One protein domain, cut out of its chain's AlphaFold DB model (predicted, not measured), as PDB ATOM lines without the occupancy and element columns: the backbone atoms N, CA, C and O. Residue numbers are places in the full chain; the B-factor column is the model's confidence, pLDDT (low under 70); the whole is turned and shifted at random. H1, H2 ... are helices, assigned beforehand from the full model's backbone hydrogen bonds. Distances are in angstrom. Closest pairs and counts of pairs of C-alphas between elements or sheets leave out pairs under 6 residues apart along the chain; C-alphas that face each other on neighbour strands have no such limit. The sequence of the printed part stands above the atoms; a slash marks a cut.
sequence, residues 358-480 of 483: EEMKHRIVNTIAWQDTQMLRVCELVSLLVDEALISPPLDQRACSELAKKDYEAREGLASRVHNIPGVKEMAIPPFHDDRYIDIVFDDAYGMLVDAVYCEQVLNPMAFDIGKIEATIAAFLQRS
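AT A GLANCE: This is residues 358 to 480 of the 483 residues of an uncharacterized protein of Penicillium rubens (strain ATCC 28089 / DSM 1075 / NRRL 1951 / Wisconsin 54-1255) (UniProt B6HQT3). One long helix, H1, makes most of the length of this elongated model, and a shorter helix, H5, in the middle of the fold packs beside its residues 374 to 382, running the same way. H2 and H3 cross H5, the short H4 packs at its beginning, and H6 folds back to cross H1 at residues 381 to 385, while the long link of residues 429 to 443 loops out toward the end of the model where H1 begins. The printed part has 123 residues, with six named helices in the order H1 to H6 and no named strand; the class is all helix. It is compact, with a radius of gyration of the C-alphas of 15.2 A, and spans 53 by 30 by 23 A.

IN THESE COORDINATES: H1, residues 358 to 387, begins with C-alpha 358 at (-35.385, -23.355, 8.603) and measures 43.2 A from first to last C-alpha. H2 is residues 397 to 406, 14.6 A, and H3 is residues 408 to 419, 15.5 A. H4 has four residues, 425 to 428, and measures 5.6 A. H5, residues 444 to 459, begins with C-alpha 444 at (-27.967, -32.176, 33.361) and measures 22.0 A. H6, residues 466 to 479, measures 20.0 A and ends with C-alpha 479 at (-8.003, -26.840, 27.284).

HOW THE PARTS SIT: H5 is the hub, touching four other helices. It touches H1 at a shallow tilt of 18 degrees, the same way, with the C-alphas of Met 375 and Ala 445 closest at 5.1 A. H2 touches H5 about perpendicular, only just, at 70.2 degrees; the closest C-alphas, of Cys 400 and Cys 455, are 5.8 A apart. H3 touches H5 at a steep tilt of 59 degrees, opposite ways, closest at the C-alphas of Ala 415 and Val 450, 5.7 A. H4 touches H5 with the C-alphas of Ala 428 and Tyr 446 closest, 5.8 A. H6 touches H1 at a steep tilt of 46 degrees, opposite ways, closest at the C-alphas of Leu 381 and Phe 476, 7.1 A. H5 and H6 are near each other. Among the pairs that are apart are H1 and H3, and H2 and H6. Every O i to N i+4 pair is within hydrogen-bond range in H1, H3, H5 and H6, against 5 of 6 in H2; H4 is too short for such a pair.

THE WHOLE: The two C-alphas farthest apart, those of Glu 358 and Met 462, are 54.1 A from each other. The printed part has no cut. The link from H4 to H5, 15 residues, is long. The mean pLDDT of the printed part is 88.2, and residues 394 to 395 and 432 to 433 are under 70.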
ATOM      1  N   GLU A 358     -36.669 -22.626   8.603       91.81
ATOM      2  CA  GLU A 358     -35.385 -23.355   8.603       91.81
ATOM      3  C   GLU A 358     -34.361 -22.789   9.596       91.81
ATOM      4  O   GLU A 358     -33.646 -23.542  10.246       91.81
ATOM      5  N   GLU A 359     -34.326 -21.470   9.798       92.00
ATOM      6  CA  GLU A 359     -33.430 -20.849  10.782       92.00
ATOM      7  C   GLU A 359     -33.667 -21.396  12.200       92.00
ATOM      8  O   GLU A 359     -32.730 -21.807  12.883       92.00
ATOM      9  N   MET A 360     -34.928 -21.469  12.638       91.44
ATOM     10  CA  MET A 360     -35.272 -22.013  13.954       91.44
ATOM     11  C   MET A 360     -34.990 -23.517  14.028       91.44
ATOM     12  O   MET A 360     -34.531 -23.999  15.060       91.44
ATOM     13  N   LYS A 361     -35.220 -24.257  12.937       93.44
ATOM     14  CA  LYS A 361     -34.875 -25.681  12.847       93.44
ATOM     15  C   LYS A 361     -33.375 -25.902  13.059       93.44
ATOM     16  O   LYS A 361     -33.008 -26.709  13.910       93.44
ATOM     17  N   HIS A 362     -32.516 -25.137  12.384       92.62
ATOM     18  CA  HIS A 362     -31.069 -25.207  12.600       92.62
ATOM     19  C   HIS A 362     -30.683 -24.841  14.035       92.62
ATOM     20  O   HIS A 362     -29.841 -25.510  14.629       92.62
ATOM     21  N   ARG A 363     -31.334 -23.836  14.638       93.31
ATOM     22  CA  ARG A 363     -31.104 -23.496  16.052       93.31
ATOM     23  C   ARG A 363     -31.433 -24.648  16.991       93.31
ATOM     24  O   ARG A 363     -30.675 -24.909  17.922       93.31
ATOM     25  N   ILE A 364     -32.536 -25.348  16.743       92.38
ATOM     26  CA  ILE A 364     -32.941 -26.534  17.509       92.38
ATOM     27  C   ILE A 364     -31.888 -27.633  17.377       92.38
ATOM     28  O   ILE A 364     -31.399 -28.120  18.392       92.38
ATOM     29  N   VAL A 365     -31.491 -27.966  16.148       92.06
ATOM     30  CA  VAL A 365     -30.478 -28.995  15.862       92.06
ATOM     31  C   VAL A 365     -29.143 -28.667  16.532       92.06
ATOM     32  O   VAL A 365     -28.581 -29.512  17.223       92.06
ATOM     33  N   ASN A 366     -28.671 -27.424  16.406       92.38
ATOM     34  CA  ASN A 366     -27.442 -26.968  17.055       92.38
ATOM     35  C   ASN A 366     -27.532 -27.058  18.579       92.38
ATOM     36  O   ASN A 366     -26.551 -27.399  19.233       92.38
ATOM     37  N   THR A 367     -28.701 -26.759  19.147       92.44
ATOM     38  CA  THR A 367     -28.920 -26.833  20.597       92.44
ATOM     39  C   THR A 367     -28.910 -28.279  21.090       92.44
ATOM     40  O   THR A 367     -28.288 -28.549  22.113       92.44
ATOM     41  N   ILE A 368     -29.527 -29.209  20.352       90.25
ATOM     42  CA  ILE A 368     -29.474 -30.651  20.651       90.25
ATOM     43  C   ILE A 368     -28.020 -31.142  20.599       90.25
ATOM     44  O   ILE A 368     -27.517 -31.689  21.575       90.25
ATOM     45  N   ALA A 369     -27.304 -30.855  19.509       89.38
ATOM     46  CA  ALA A 369     -25.911 -31.271  19.351       89.38
ATOM     47  C   ALA A 369     -24.983 -30.664  20.422       89.38
ATOM     48  O   ALA A 369     -24.067 -31.324  20.921       89.38
ATOM     49  N   TRP A 370     -25.218 -29.406  20.802       91.88
ATOM     50  CA  TRP A 370     -24.502 -28.761  21.900       91.88
ATOM     51  C   TRP A 370     -24.769 -29.461  23.236       91.88
ATOM     52  O   TRP A 370     -23.819 -29.702  23.980       91.88
ATOM     53  N   GLN A 371     -26.022 -29.828  23.521       90.06
ATOM     54  CA  GLN A 371     -26.401 -30.538  24.743       90.06
ATOM     55  C   GLN A 371     -25.653 -31.875  24.848       90.06
ATOM     56  O   GLN A 371     -25.020 -32.144  25.870       90.06
ATOM     57  N   ASP A 372     -25.650 -32.662  23.772       86.12
ATOM     58  CA  ASP A 372     -24.926 -33.937  23.704       86.12
ATOM     59  C   ASP A 372     -23.421 -33.740  23.906       86.12
ATOM     60  O   ASP A 372     -22.770 -34.483  24.642       86.12
ATOM     61  N   THR A 373     -22.868 -32.672  23.323       89.88
ATOM     62  CA  THR A 373     -21.461 -32.297  23.509       89.88
ATOM     63  C   THR A 373     -21.152 -31.978  24.973       89.88
ATOM     64  O   THR A 373     -20.126 -32.424  25.485       89.88
ATOM     65  N   GLN A 374     -22.023 -31.246  25.683       90.50
ATOM     66  CA  GLN A 374     -21.807 -30.966  27.109       90.50
ATOM     67  C   GLN A 374     -21.922 -32.228  27.969       90.50
ATOM     68  O   GLN A 374     -21.156 -32.377  28.923       90.50
ATOM     69  N   MET A 375     -22.820 -33.154  27.617       90.06
ATOM     70  CA  MET A 375     -22.931 -34.451  28.291       90.06
ATOM     71  C   MET A 375     -21.660 -35.290  28.123       90.06
ATOM     72  O   MET A 375     -21.110 -35.779  29.108       90.06
ATOM     73  N   LEU A 376     -21.128 -35.397  26.903       86.94
ATOM     74  CA  LEU A 376     -19.853 -36.081  26.656       86.94
ATOM     75  C   LEU A 376     -18.703 -35.421  27.425       86.94
ATOM     76  O   LEU A 376     -17.921 -36.099  28.088       86.94
ATOM     77  N   ARG A 377     -18.650 -34.088  27.402       90.81
ATOM     78  CA  ARG A 377     -17.617 -33.301  28.080       90.81
ATOM     79  C   ARG A 377     -17.642 -33.480  29.597       90.81
ATOM     80  O   ARG A 377     -16.574 -33.554  30.203       90.81
ATOM     81  N   VAL A 378     -18.820 -33.574  30.228       91.94
ATOM     82  CA  VAL A 378     -18.878 -33.893  31.665       91.94
ATOM     83  C   VAL A 378     -18.445 -35.327  31.940       91.94
ATOM     84  O   VAL A 378     -17.744 -35.549  32.922       91.94
ATOM     85  N   CYS A 379     -18.788 -36.293  31.084       89.69
ATOM     86  CA  CYS A 379     -18.328 -37.669  31.259       89.69
ATOM     87  C   CYS A 379     -16.796 -37.753  31.211       89.69
ATOM     88  O   CYS A 379     -16.198 -38.352  32.101       89.69
ATOM     89  N   GLU A 380     -16.160 -37.095  30.238       92.75
ATOM     90  CA  GLU A 380     -14.697 -37.005  30.142       92.75
ATOM     91  C   GLU A 380     -14.073 -36.337  31.374       92.75
ATOM     92  O   GLU A 380     -13.080 -36.828  31.912       92.75
ATOM     93  N   LEU A 381     -14.671 -35.244  31.853       94.44
ATOM     94  CA  LEU A 381     -14.215 -34.550  33.053       94.44
ATOM     95  C   LEU A 381     -14.331 -35.431  34.304       94.44
ATOM     96  O   LEU A 381     -13.401 -35.491  35.102       94.44
ATOM     97  N   VAL A 382     -15.452 -36.130  34.480       91.81
ATOM     98  CA  VAL A 382     -15.648 -37.061  35.598       91.81
ATOM     99  C   VAL A 382     -14.624 -38.194  35.526       91.81
ATOM    100  O   VAL A 382     -14.011 -38.509  36.543       91.81
ATOM    101  N   SER A 383     -14.366 -38.759  34.343       92.19
ATOM    102  CA  SER A 383     -13.310 -39.761  34.154       92.19
ATOM    103  C   SER A 383     -11.927 -39.226  34.522       92.19
ATOM    104  O   SER A 383     -11.198 -39.899  35.243       92.19
ATOM    105  N   LEU A 384     -11.592 -37.996  34.122       95.12
ATOM    106  CA  LEU A 384     -10.330 -37.360  34.506       95.12
ATOM    107  C   LEU A 384     -10.194 -37.225  36.029       95.12
ATOM    108  O   LEU A 384      -9.142 -37.530  36.583       95.12
ATOM    109  N   LEU A 385     -11.253 -36.791  36.719       95.06
ATOM    110  CA  LEU A 385     -11.238 -36.670  38.180       95.06
ATOM    111  C   LEU A 385     -11.027 -38.032  38.865       95.06
ATOM    112  O   LEU A 385     -10.384 -38.091  39.915       95.06
ATOM    113  N   VAL A 386     -11.538 -39.118  38.279       93.44
ATOM    114  CA  VAL A 386     -11.292 -40.491  38.752       93.44
ATOM    115  C   VAL A 386      -9.843 -40.907  38.510       93.44
ATOM    116  O   VAL A 386      -9.198 -41.425  39.422       93.44
ATOM    117  N   ASP A 387      -9.315 -40.661  37.311       95.50
ATOM    118  CA  ASP A 387      -7.947 -41.031  36.931       95.50
ATOM    119  C   ASP A 387      -6.893 -40.301  37.778       95.50
ATOM    120  O   ASP A 387      -5.863 -40.877  38.137       95.50
ATOM    121  N   GLU A 388      -7.167 -39.053  38.167       96.31
ATOM    122  CA  GLU A 388      -6.332 -38.280  39.094       96.31
ATOM    123  C   GLU A 388      -6.564 -38.636  40.577       96.31
ATOM    124  O   GLU A 388      -5.957 -38.029  41.463       96.31
ATOM    125  N   ALA A 389      -7.414 -39.629  40.860       95.38
ATOM    126  CA  ALA A 389      -7.813 -40.055  42.202       95.38
ATOM    127  C   ALA A 389      -8.360 -38.905  43.071       95.38
ATOM    128  O   ALA A 389      -8.178 -38.889  44.290       95.38
ATOM    129  N   LEU A 390      -9.018 -37.929  42.436       95.19
ATOM    130  CA  LEU A 390      -9.684 -36.808  43.101       95.19
ATOM    131  C   LEU A 390     -11.125 -37.141  43.483       95.19
ATOM    132  O   LEU A 390     -11.643 -36.564  44.435       95.19
ATOM    133  N   ILE A 391     -11.754 -38.055  42.743       93.12
ATOM    134  CA  ILE A 391     -13.026 -38.680  43.104       93.12
ATOM    135  C   ILE A 391     -12.929 -40.196  42.928       93.12
ATOM    136  O   ILE A 391     -12.151 -40.699  42.117       93.12
ATOM    137  N   SER A 392     -13.730 -40.939  43.678       87.94
ATOM    138  CA  SER A 392     -13.860 -42.382  43.506       87.94
ATOM    139  C   SER A 392     -14.537 -42.702  42.172       87.94
ATOM    140  O   SER A 392     -15.346 -41.898  41.697       87.94
ATOM    141  N   PRO A 393     -14.273 -43.883  41.574       80.75
ATOM    142  CA  PRO A 393     -15.010 -44.345  40.406       80.75
ATOM    143  C   PRO A 393     -16.514 -44.185  40.630       80.75
ATOM    144  O   PRO A 393     -16.985 -44.469  41.739       80.75
ATOM    145  N   PRO A 394     -17.256 -43.714  39.615       60.09
ATOM    146  CA  PRO A 394     -18.618 -43.265  39.808       60.09
ATOM    147  C   PRO A 394     -19.450 -44.385  40.426       60.09
ATOM    148  O   PRO A 394     -19.555 -45.491  39.889       60.09
ATOM    149  N   LEU A 395     -20.063 -44.074  41.569       59.69
ATOM    150  CA  LEU A 395     -21.285 -44.755  41.963       59.69
ATOM    151  C   LEU A 395     -22.306 -44.604  40.830       59.69
ATOM    152  O   LEU A 395     -22.243 -43.655  40.047       59.69
ATOM    153  N   ASP A 396     -23.269 -45.522  40.774       74.69
ATOM    154  CA  ASP A 396     -24.460 -45.363  39.939       74.69
ATOM    155  C   ASP A 396     -24.973 -43.912  40.039       74.69
ATOM    156  O   ASP A 396     -25.216 -43.421  41.146       74.69
ATOM    157  N   GLN A 397     -25.106 -43.218  38.900       70.31
ATOM    158  CA  GLN A 397     -25.532 -41.813  38.836       70.31
ATOM    159  C   GLN A 397     -26.805 -41.598  39.656       70.31
ATOM    160  O   GLN A 397     -26.940 -40.608  40.373       70.31
ATOM    161  N   ARG A 398     -27.711 -42.580  39.622       73.44
ATOM    162  CA  ARG A 398     -28.939 -42.554  40.407       73.44
ATOM    163  C   ARG A 398     -28.664 -42.553  41.909       73.44
ATOM    164  O   ARG A 398     -29.306 -41.804  42.636       73.44
ATOM    165  N   ALA A 399     -27.720 -43.361  42.385       75.75
ATOM    166  CA  ALA A 399     -27.331 -43.377  43.790       75.75
ATOM    167  C   ALA A 399     -26.725 -42.034  44.217       75.75
ATOM    168  O   ALA A 399     -27.040 -41.555  45.308       75.75
ATOM    169  N   CYS A 400     -25.928 -41.405  43.348       76.69
ATOM    170  CA  CYS A 400     -25.385 -40.079  43.623       76.69
ATOM    171  C   CYS A 400     -26.462 -39.008  43.703       76.69
ATOM    172  O   CYS A 400     -26.526 -38.309  44.711       76.69
ATOM    173  N   SER A 401     -27.374 -38.940  42.735       73.31
ATOM    174  CA  SER A 401     -28.476 -37.980  42.793       73.31
ATOM    175  C   SER A 401     -29.394 -38.215  44.000       73.31
ATOM    176  O   SER A 401     -29.844 -37.259  44.627       73.31
ATOM    177  N   GLU A 402     -29.649 -39.465  44.398       79.00
ATOM    178  CA  GLU A 402     -30.438 -39.762  45.604       79.00
ATOM    179  C   GLU A 402     -29.719 -39.377  46.904       79.00
ATOM    180  O   GLU A 402     -30.359 -38.938  47.861       79.00
ATOM    181  N   LEU A 403     -28.391 -39.513  46.958       81.12
ATOM    182  CA  LEU A 403     -27.596 -39.019  48.082       81.12
ATOM    183  C   LEU A 403     -27.610 -37.486  48.128       81.12
ATOM    184  O   LEU A 403     -27.810 -36.904  49.193       81.12
ATOM    185  N   ALA A 404     -27.469 -36.852  46.967       75.50
ATOM    186  CA  ALA A 404     -27.458 -35.406  46.789       75.50
ATOM    187  C   ALA A 404     -28.793 -34.759  47.208       75.50
ATOM    188  O   ALA A 404     -28.809 -33.691  47.818       75.50
ATOM    189  N   LYS A 405     -29.921 -35.447  46.987       75.56
ATOM    190  CA  LYS A 405     -31.248 -35.013  47.460       75.56
ATOM    191  C   LYS A 405     -31.415 -35.056  48.982       75.56
ATOM    192  O   LYS A 405     -32.243 -34.320  49.513       75.56
ATOM    193  N   LYS A 406     -30.685 -35.922  49.699       81.25
ATOM    194  CA  LYS A 406     -30.844 -36.081  51.160       81.25
ATOM    195  C   LYS A 406     -30.247 -34.930  51.960       81.25
ATOM    196  O   LYS A 406     -30.742 -34.648  53.047       81.25
ATOM    197  N   ASP A 407     -29.205 -34.296  51.438       84.38
ATOM    198  CA  ASP A 407     -28.542 -33.155  52.066       84.38
ATOM    199  C   ASP A 407     -28.295 -32.073  51.009       84.38
ATOM    200  O   ASP A 407     -27.201 -31.843  50.490       84.38
ATOM    201  N   TYR A 408     -29.414 -31.447  50.648       78.56
ATOM    202  CA  TYR A 408     -29.461 -30.432  49.611       78.56
ATOM    203  C   TYR A 408     -28.684 -29.169  49.989       78.56
ATOM    204  O   TYR A 408     -28.095 -28.562  49.107       78.56
ATOM    205  N   GLU A 409     -28.658 -28.756  51.260       80.12
ATOM    206  CA  GLU A 409     -27.960 -27.525  51.660       80.12
ATOM    207  C   GLU A 409     -26.444 -27.658  51.480       80.12
ATOM    208  O   GLU A 409     -25.806 -26.764  50.916       80.12
ATOM    209  N   ALA A 410     -25.859 -28.790  51.895       85.56
ATOM    210  CA  ALA A 410     -24.441 -29.052  51.659       85.56
ATOM    211  C   ALA A 410     -24.137 -29.128  50.157       85.56
ATOM    212  O   ALA A 410     -23.176 -28.514  49.679       85.56
ATOM    213  N   ARG A 411     -25.001 -29.818  49.400       87.62
ATOM    214  CA  ARG A 411     -24.915 -29.898  47.941       87.62
ATOM    215  C   ARG A 411     -25.026 -28.523  47.277       87.62
ATOM    216  O   ARG A 411     -24.240 -28.243  46.386       87.62
ATOM    217  N   GLU A 412     -25.940 -27.651  47.698       82.62
ATOM    218  CA  GLU A 412     -26.133 -26.299  47.143       82.62
ATOM    219  C   GLU A 412     -24.915 -25.407  47.419       82.62
ATOM    220  O   GLU A 412     -24.471 -24.651  46.545       82.62
ATOM    221  N   GLY A 413     -24.321 -25.529  48.612       86.56
ATOM    222  CA  GLY A 413     -23.061 -24.869  48.945       86.56
ATOM    223  C   GLY A 413     -21.926 -25.290  48.009       86.56
ATOM    224  O   GLY A 413     -21.181 -24.441  47.511       86.56
ATOM    225  N   LEU A 414     -21.828 -26.586  47.705       89.94
ATOM    226  CA  LEU A 414     -20.869 -27.118  46.739       89.94
ATOM    227  C   LEU A 414     -21.201 -26.696  45.299       89.94
ATOM    228  O   LEU A 414     -20.317 -26.232  44.581       89.94
ATOM    229  N   ALA A 415     -22.464 -26.792  44.890       88.25
ATOM    230  CA  ALA A 415     -22.955 -26.393  43.577       88.25
ATOM    231  C   ALA A 415     -22.585 -24.935  43.286       88.25
ATOM    232  O   ALA A 415     -22.033 -24.630  42.228       88.25
ATOM    233  N   SER A 416     -22.785 -24.048  44.265       87.06
ATOM    234  CA  SER A 416     -22.414 -22.632  44.183       87.06
ATOM    235  C   SER A 416     -20.915 -22.435  43.958       87.06
ATOM    236  O   SER A 416     -20.518 -21.568  43.185       87.06
ATOM    237  N   ARG A 417     -20.068 -23.247  44.601       90.50
ATOM    238  CA  ARG A 417     -18.616 -23.211  44.383       90.50
ATOM    239  C   ARG A 417     -18.235 -23.691  42.989       90.50
ATOM    240  O   ARG A 417     -17.538 -22.972  42.281       90.50
ATOM    241  N   VAL A 418     -18.758 -24.846  42.573       91.69
ATOM    242  CA  VAL A 418     -18.515 -25.424  41.243       91.69
ATOM    243  C   VAL A 418     -18.993 -24.477  40.137       91.69
ATOM    244  O   VAL A 418     -18.292 -24.275  39.153       91.69
ATOM    245  N   HIS A 419     -20.134 -23.810  40.325       89.38
ATOM    246  CA  HIS A 419     -20.677 -22.829  39.381       89.38
ATOM    247  C   HIS A 419     -19.755 -21.621  39.156       89.38
ATOM    248  O   HIS A 419     -19.787 -21.019  38.085       89.38
ATOM    249  N   ASN A 420     -18.942 -21.255  40.151       90.38
ATOM    250  CA  ASN A 420     -18.011 -20.130  40.056       90.38
ATOM    251  C   ASN A 420     -16.698 -20.491  39.342       90.38
ATOM    252  O   ASN A 420     -15.865 -19.609  39.123       90.38
ATOM    253  N   ILE A 421     -16.496 -21.760  38.974       93.88
ATOM    254  CA  ILE A 421     -15.343 -22.173  38.178       93.88
ATOM    255  C   ILE A 421     -15.529 -21.660  36.734       93.88
ATOM    256  O   ILE A 421     -16.570 -21.921  36.122       93.88
ATOM    257  N   PRO A 422     -14.539 -20.953  36.153       92.31
ATOM    258  CA  PRO A 422     -14.626 -20.481  34.771       92.31
ATOM    259  C   PRO A 422     -14.897 -21.627  33.784       92.31
ATOM    260  O   PRO A 422     -14.199 -22.638  33.813       92.31
ATOM    261  N   GLY A 423     -15.884 -21.464  32.898       89.06
ATOM    262  CA  GLY A 423     -16.250 -22.471  31.894       89.06
ATOM    263  C   GLY A 423     -17.368 -23.433  32.318       89.06
ATOM    264  O   GLY A 423     -17.909 -24.132  31.460       89.06
ATOM    265  N   VAL A 424     -17.706 -23.511  33.614       91.19
ATOM    266  CA  VAL A 424     -18.750 -24.433  34.105       91.19
ATOM    267  C   VAL A 424     -20.143 -23.938  33.745       91.19
ATOM    268  O   VAL A 424     -21.021 -24.733  33.417       91.19
ATOM    269  N   LYS A 425     -20.370 -22.622  33.778       87.25
ATOM    270  CA  LYS A 425     -21.674 -22.046  33.435       87.25
ATOM    271  C   LYS A 425     -22.069 -22.395  31.996       87.25
ATOM    272  O   LYS A 425     -23.227 -22.702  31.735       87.25
ATOM    273  N   GLU A 426     -21.092 -22.406  31.099       89.50
ATOM    274  CA  GLU A 426     -21.201 -22.744  29.682       89.50
ATOM    275  C   GLU A 426     -21.536 -24.227  29.438       89.50
ATOM    276  O   GLU A 426     -21.876 -24.594  28.318       89.50
ATOM    277  N   MET A 427     -21.473 -25.085  30.466       88.94
ATOM    278  CA  MET A 427     -21.954 -26.470  30.382       88.94
ATOM    279  C   MET A 427     -23.471 -26.578  30.543       88.94
ATOM    280  O   MET A 427     -24.070 -27.518  30.035       88.94
ATOM    281  N   ALA A 428     -24.087 -25.643  31.273       87.06
ATOM    282  CA  ALA A 428     -25.535 -25.622  31.477       87.06
ATOM    283  C   ALA A 428     -26.248 -24.683  30.499       87.06
ATOM    284  O   ALA A 428     -27.453 -24.787  30.279       87.06
ATOM    285  N   ILE A 429     -25.509 -23.734  29.931       86.56
ATOM    286  CA  ILE A 429     -26.056 -22.601  29.202       86.56
ATOM    287  C   ILE A 429     -25.361 -22.488  27.841       86.56
ATOM    288  O   ILE A 429     -24.145 -22.270  27.821       86.56
ATOM    289  N   PRO A 430     -26.095 -22.576  26.716       84.88
ATOM    290  CA  PRO A 430     -25.517 -22.331  25.406       84.88
ATOM    291  C   PRO A 430     -25.097 -20.857  25.287       84.88
ATOM    292  O   PRO A 430     -25.609 -20.006  26.024       84.88
ATOM    293  N   PRO A 431     -24.182 -20.508  24.370       79.44
ATOM    294  CA  PRO A 431     -23.730 -19.129  24.200       79.44
ATOM    295  C   PRO A 431     -24.906 -18.181  23.887       79.44
ATOM    296  O   PRO A 431     -25.356 -18.080  22.753       79.44
ATOM    297  N   PHE A 432     -25.417 -17.454  24.890       66.69
ATOM    298  CA  PHE A 432     -26.638 -16.635  24.763       66.69
ATOM    299  C   PHE A 432     -26.550 -15.485  23.749       66.69
ATOM    300  O   PHE A 432     -27.572 -14.933  23.357       66.69
ATOM    301  N   HIS A 433     -25.339 -15.082  23.365       65.62
ATOM    302  CA  HIS A 433     -25.115 -14.040  22.357       65.62
ATOM    303  C   HIS A 433     -25.036 -14.596  20.937       65.62
ATOM    304  O   HIS A 433     -24.753 -13.854  20.001       65.62
ATOM    305  N   ASP A 434     -25.239 -15.899  20.796       75.31
ATOM    306  CA  ASP A 434     -25.147 -16.595  19.541       75.31
ATOM    307  C   ASP A 434     -26.539 -17.026  19.090       75.31
ATOM    308  O   ASP A 434     -27.151 -17.952  19.632       75.31
ATOM    309  N   ASP A 435     -27.032 -16.345  18.058       82.31
ATOM    310  CA  ASP A 435     -28.334 -16.615  17.455       82.31
ATOM    311  C   ASP A 435     -28.428 -18.034  16.862       82.31
ATOM    312  O   ASP A 435     -29.512 -18.457  16.468       82.31
ATOM    313  N   ARG A 436     -27.329 -18.807  16.840       87.69
ATOM    314  CA  ARG A 436     -27.299 -20.219  16.429       87.69
ATOM    315  C   ARG A 436     -27.945 -21.184  17.418       87.69
ATOM    316  O   ARG A 436     -28.173 -22.322  17.016       87.69
ATOM    317  N   TYR A 437     -28.252 -20.782  18.653       89.62
ATOM    318  CA  TYR A 437     -28.836 -21.670  19.669       89.62
ATOM    319  C   TYR A 437     -30.191 -21.169  20.164       89.62
ATOM    320  O   TYR A 437     -30.560 -20.001  20.005       89.62
ATOM    321  N   ILE A 438     -30.967 -22.065  20.767       87.69
ATOM    322  CA  ILE A 438     -32.134 -21.688  21.551       87.69
ATOM    323  C   ILE A 438     -31.668 -21.230  22.929       87.69
ATOM    324  O   ILE A 438     -30.826 -21.851  23.570       87.69
ATOM    325  N   ASP A 439     -32.283 -20.151  23.400       83.12
ATOM    326  CA  ASP A 439     -32.055 -19.576  24.716       83.12
ATOM    327  C   ASP A 439     -32.719 -20.406  25.844       83.12
ATOM    328  O   ASP A 439     -33.708 -19.991  26.457       83.12
ATOM    329  N   ILE A 440     -32.189 -21.607  26.091       84.31
ATOM    330  CA  ILE A 440     -32.617 -22.553  27.139       84.31
ATOM    331  C   ILE A 440     -31.499 -22.807  28.151       84.31
ATOM    332  O   ILE A 440     -30.332 -22.552  27.874       84.31
ATOM    333  N   VAL A 441     -31.858 -23.329  29.326       83.12
ATOM    334  CA  VAL A 441     -30.882 -23.809  30.310       83.12
ATOM    335  C   VAL A 441     -31.083 -25.298  30.537       83.12
ATOM    336  O   VAL A 441     -32.211 -25.749  30.736       83.12
ATOM    337  N   PHE A 442     -29.987 -26.047  30.491       84.62
ATOM    338  CA  PHE A 442     -29.973 -27.495  30.591       84.62
ATOM    339  C   PHE A 442     -28.988 -27.945  31.671       84.62
ATOM    340  O   PHE A 442     -27.787 -28.053  31.445       84.62
ATOM    341  N   ASP A 443     -29.503 -28.203  32.870       84.44
ATOM    342  CA  ASP A 443     -28.668 -28.432  34.052       84.44
ATOM    343  C   ASP A 443     -28.078 -29.849  34.138       84.44
ATOM    344  O   ASP A 443     -27.386 -30.136  35.104       84.44
ATOM    345  N   ASP A 444     -28.311 -30.754  33.182       86.44
ATOM    346  CA  ASP A 444     -27.967 -32.176  33.361       86.44
ATOM    347  C   ASP A 444     -26.455 -32.417  33.421       86.44
ATOM    348  O   ASP A 444     -25.979 -33.117  34.316       86.44
ATOM    349  N   ALA A 445     -25.686 -31.791  32.524       89.00
ATOM    350  CA  ALA A 445     -24.231 -31.917  32.526       89.00
ATOM    351  C   ALA A 445     -23.628 -31.295  33.796       89.00
ATOM    352  O   ALA A 445     -22.818 -31.909  34.488       89.00
ATOM    353  N   TYR A 446     -24.070 -30.090  34.152       90.75
ATOM    354  CA  TYR A 446     -23.642 -29.417  35.378       90.75
ATOM    355  C   TYR A 446     -24.047 -30.193  36.643       90.75
ATOM    356  O   TYR A 446     -23.232 -30.395  37.542       90.75
ATOM    357  N   GLY A 447     -25.286 -30.670  36.699       87.38
ATOM    358  CA  GLY A 447     -25.844 -31.436  37.804       87.38
ATOM    359  C   GLY A 447     -25.116 -32.757  38.002       87.38
ATOM    360  O   GLY A 447     -24.798 -33.095  39.137       87.38
ATOM    361  N   MET A 448     -24.761 -33.456  36.919       89.06
ATOM    362  CA  MET A 448     -23.938 -34.667  36.978       89.06
ATOM    363  C   MET A 448     -22.565 -34.391  37.600       89.06
ATOM    364  O   MET A 448     -22.125 -35.149  38.463       89.06
ATOM    365  N   LEU A 449     -21.909 -33.294  37.208       92.31
ATOM    366  CA  LEU A 449     -20.627 -32.893  37.790       92.31
ATOM    367  C   LEU A 449     -20.765 -32.596  39.288       92.31
ATOM    368  O   LEU A 449     -19.988 -33.106  40.095       92.31
ATOM    369  N   VAL A 450     -21.758 -31.786  39.666       91.88
ATOM    370  CA  VAL A 450     -22.014 -31.429  41.069       91.88
ATOM    371  C   VAL A 450     -22.315 -32.668  41.901       91.88
ATOM    372  O   VAL A 450     -21.732 -32.828  42.971       91.88
ATOM    373  N   ASP A 451     -23.178 -33.559  41.415       89.62
ATOM    374  CA  ASP A 451     -23.562 -34.779  42.123       89.62
ATOM    375  C   ASP A 451     -22.362 -35.723  42.302       89.62
ATOM    376  O   ASP A 451     -22.207 -36.309  43.374       89.62
ATOM    377  N   ALA A 452     -21.477 -35.835  41.304       90.56
ATOM    378  CA  ALA A 452     -20.257 -36.640  41.397       90.56
ATOM    379  C   ALA A 452     -19.282 -36.094  42.455       90.56
ATOM    380  O   ALA A 452     -18.813 -36.840  43.317       90.56
ATOM    381  N   VAL A 453     -19.016 -34.783  42.437       93.44
ATOM    382  CA  VAL A 453     -18.139 -34.131  43.427       93.44
ATOM    383  C   VAL A 453     -18.756 -34.199  44.828       93.44
ATOM    384  O   VAL A 453     -18.052 -34.444  45.807       93.44
ATOM    385  N   TYR A 454     -20.075 -34.032  44.930       92.88
ATOM    386  CA  TYR A 454     -20.803 -34.135  46.190       92.88
ATOM    387  C   TYR A 454     -20.722 -35.543  46.785       92.88
ATOM    388  O   TYR A 454     -20.452 -35.712  47.973       92.88
ATOM    389  N   CYS A 455     -20.912 -36.566  45.952       91.12
ATOM    390  CA  CYS A 455     -20.739 -37.957  46.347       91.12
ATOM    391  C   CYS A 455     -19.373 -38.198  46.984       91.12
ATOM    392  O   CYS A 455     -19.298 -38.776  48.069       91.12
ATOM    393  N   GLU A 456     -18.302 -37.711  46.356       93.62
ATOM    394  CA  GLU A 456     -16.958 -37.867  46.905       93.62
ATOM    395  C   GLU A 456     -16.802 -37.174  48.260       93.62
ATOM    396  O   GLU A 456     -16.252 -37.763  49.194       93.62
ATOM    397  N   GLN A 457     -17.338 -35.959  48.402       94.25
ATOM    398  CA  GLN A 457     -17.318 -35.227  49.667       94.25
ATOM    399  C   GLN A 457     -17.935 -36.040  50.809       94.25
ATOM    400  O   GLN A 457     -17.407 -36.052  51.922       94.25
ATOM    401  N   VAL A 458     -19.056 -36.709  50.538       91.75
ATOM    402  CA  VAL A 458     -19.785 -37.491  51.541       91.75
ATOM    403  C   VAL A 458     -19.093 -38.820  51.836       91.75
ATOM    404  O   VAL A 458     -19.044 -39.244  52.991       91.75
ATOM    405  N   LEU A 459     -18.573 -39.497  50.812       90.31
ATOM    406  CA  LEU A 459     -18.024 -40.848  50.944       90.31
ATOM    407  C   LEU A 459     -16.596 -40.852  51.485       90.31
ATOM    408  O   LEU A 459     -16.254 -41.725  52.281       90.31
ATOM    409  N   ASN A 460     -15.784 -39.864  51.104       93.00
ATOM    410  CA  ASN A 460     -14.372 -39.779  51.471       93.00
ATOM    411  C   ASN A 460     -14.006 -38.398  52.047       93.00
ATOM    412  O   ASN A 460     -13.056 -37.759  51.587       93.00
ATOM    413  N   PRO A 461     -14.676 -37.931  53.117       93.44
ATOM    414  CA  PRO A 461     -14.507 -36.568  53.629       93.44
ATOM    415  C   PRO A 461     -13.074 -36.242  54.078       93.44
ATOM    416  O   PRO A 461     -12.694 -35.077  54.117       93.44
ATOM    417  N   MET A 462     -12.270 -37.251  54.436       94.75
ATOM    418  CA  MET A 462     -10.873 -37.064  54.851       94.75
ATOM    419  C   MET A 462      -9.904 -36.895  53.673       94.75
ATOM    420  O   MET A 462      -8.825 -36.337  53.857       94.75
ATOM    421  N   ALA A 463     -10.263 -37.402  52.491       92.31
ATOM    422  CA  ALA A 463      -9.458 -37.309  51.273       92.31
ATOM    423  C   ALA A 463      -9.968 -36.221  50.313       92.31
ATOM    424  O   ALA A 463      -9.232 -35.804  49.421       92.31
ATOM    425  N   PHE A 464     -11.201 -35.749  50.514       95.94
ATOM    426  CA  PHE A 464     -11.848 -34.749  49.678       95.94
ATOM    427  C   PHE A 464     -11.094 -33.409  49.679       95.94
ATOM    428  O   PHE A 464     -11.039 -32.697  50.684       95.94
ATOM    429  N   ASP A 465     -10.552 -33.041  48.516       96.31
ATOM    430  CA  ASP A 465      -9.830 -31.791  48.286       96.31
ATOM    431  C   ASP A 465     -10.516 -30.986  47.179       96.31
ATOM    432  O   ASP A 465     -10.168 -31.041  45.997       96.31
ATOM    433  N   ILE A 466     -11.517 -30.209  47.585       95.62
ATOM    434  CA  ILE A 466     -12.276 -29.349  46.678       95.62
ATOM    435  C   ILE A 466     -11.398 -28.332  45.939       95.62
ATOM    436  O   ILE A 466     -11.710 -27.991  44.806       95.62
ATOM    437  N   GLY A 467     -10.282 -27.880  46.522       96.94
ATOM    438  CA  GLY A 467      -9.388 -26.932  45.853       96.94
ATOM    439  C   GLY A 467      -8.681 -27.559  44.652       96.94
ATOM    440  O   GLY A 467      -8.594 -26.943  43.588       96.94
ATOM    441  N   LYS A 468      -8.222 -28.811  44.788       97.12
ATOM    442  CA  LYS A 468      -7.657 -29.571  43.660       97.12
ATOM    443  C   LYS A 468      -8.705 -29.920  42.613       97.12
ATOM    444  O   LYS A 468      -8.416 -29.800  41.425       97.12
ATOM    445  N   ILE A 469      -9.908 -30.306  43.036       97.12
ATOM    446  CA  ILE A 469     -11.020 -30.578  42.117       97.12
ATOM    447  C   ILE A 469     -11.354 -29.316  41.310       97.12
ATOM    448  O   ILE A 469     -11.368 -29.367  40.083       97.12
ATOM    449  N   GLU A 470     -11.530 -28.166  41.970       97.25
ATOM    450  CA  GLU A 470     -11.794 -26.873  41.320       97.25
ATOM    451  C   GLU A 470     -10.701 -26.513  40.299       97.25
ATOM    452  O   GLU A 470     -11.009 -26.130  39.168       97.25
ATOM    453  N   ALA A 471      -9.427 -26.681  40.666       97.19
ATOM    454  CA  ALA A 471      -8.298 -26.415  39.777       97.19
ATOM    455  C   ALA A 471      -8.263 -27.355  38.560       97.19
ATOM    456  O   ALA A 471      -7.972 -26.910  37.447       97.19
ATOM    457  N   THR A 472      -8.587 -28.633  38.757       97.56
ATOM    458  CA  THR A 472      -8.593 -29.655  37.699       97.56
ATOM    459  C   THR A 472      -9.730 -29.419  36.713       97.56
ATOM    460  O   THR A 472      -9.502 -29.408  35.503       97.56
ATOM    461  N   ILE A 473     -10.929 -29.110  37.220       96.88
ATOM    462  CA  ILE A 473     -12.076 -28.702  36.399       96.88
ATOM    463  C   ILE A 473     -11.715 -27.460  35.577       96.88
ATOM    464  O   ILE A 473     -11.871 -27.464  34.358       96.88
ATOM    465  N   ALA A 474     -11.170 -26.417  36.210       96.00
ATOM    466  CA  ALA A 474     -10.777 -25.196  35.507       96.00
ATOM    467  C   ALA A 474      -9.749 -25.473  34.395       96.00
ATOM    468  O   ALA A 474      -9.891 -24.975  33.277       96.00
ATOM    469  N   ALA A 475      -8.727 -26.287  34.680       96.31
ATOM    470  CA  ALA A 475      -7.692 -26.639  33.714       96.31
ATOM    471  C   ALA A 475      -8.245 -27.449  32.531       96.31
ATOM    472  O   ALA A 475      -7.856 -27.203  31.387       96.31
ATOM    473  N   PHE A 476      -9.161 -28.385  32.787       96.12
ATOM    474  CA  PHE A 476      -9.838 -29.156  31.745       96.12
ATOM    475  C   PHE A 476     -10.666 -28.247  30.829       96.12
ATOM    476  O   PHE A 476     -10.493 -28.259  29.608       96.12
ATOM    477  N   LEU A 477     -11.506 -27.388  31.413       93.19
ATOM    478  CA  LEU A 477     -12.405 -26.516  30.653       93.19
ATOM    479  C   LEU A 477     -11.654 -25.441  29.850       93.19
ATOM    480  O   LEU A 477     -12.134 -25.034  28.795       93.19
ATOM    481  N   GLN A 478     -10.466 -25.021  30.302       91.38
ATOM    482  CA  GLN A 478      -9.583 -24.121  29.548       91.38
ATOM    483  C   GLN A 478      -8.936 -24.786  28.324       91.38
ATOM    484  O   GLN A 478      -8.688 -24.109  27.328       91.38
ATOM    485  N   ARG A 479      -8.632 -26.089  28.389       88.75
ATOM    486  CA  ARG A 479      -8.003 -26.840  27.284       88.75
ATOM    487  C   ARG A 479      -9.007 -27.283  26.227       88.75
ATOM    488  O   ARG A 479      -8.653 -27.360  25.055       88.75
ATOM    489  N   SER A 480     -10.240 -27.528  26.651       76.94
ATOM    490  CA  SER A 480     -11.348 -27.936  25.795       76.94
ATOM    491  C   SER A 480     -12.462 -26.897  25.905       76.94
ATOM    492  O   SER A 480     -13.425 -27.158  26.624       76.94
TER     493      SER A 480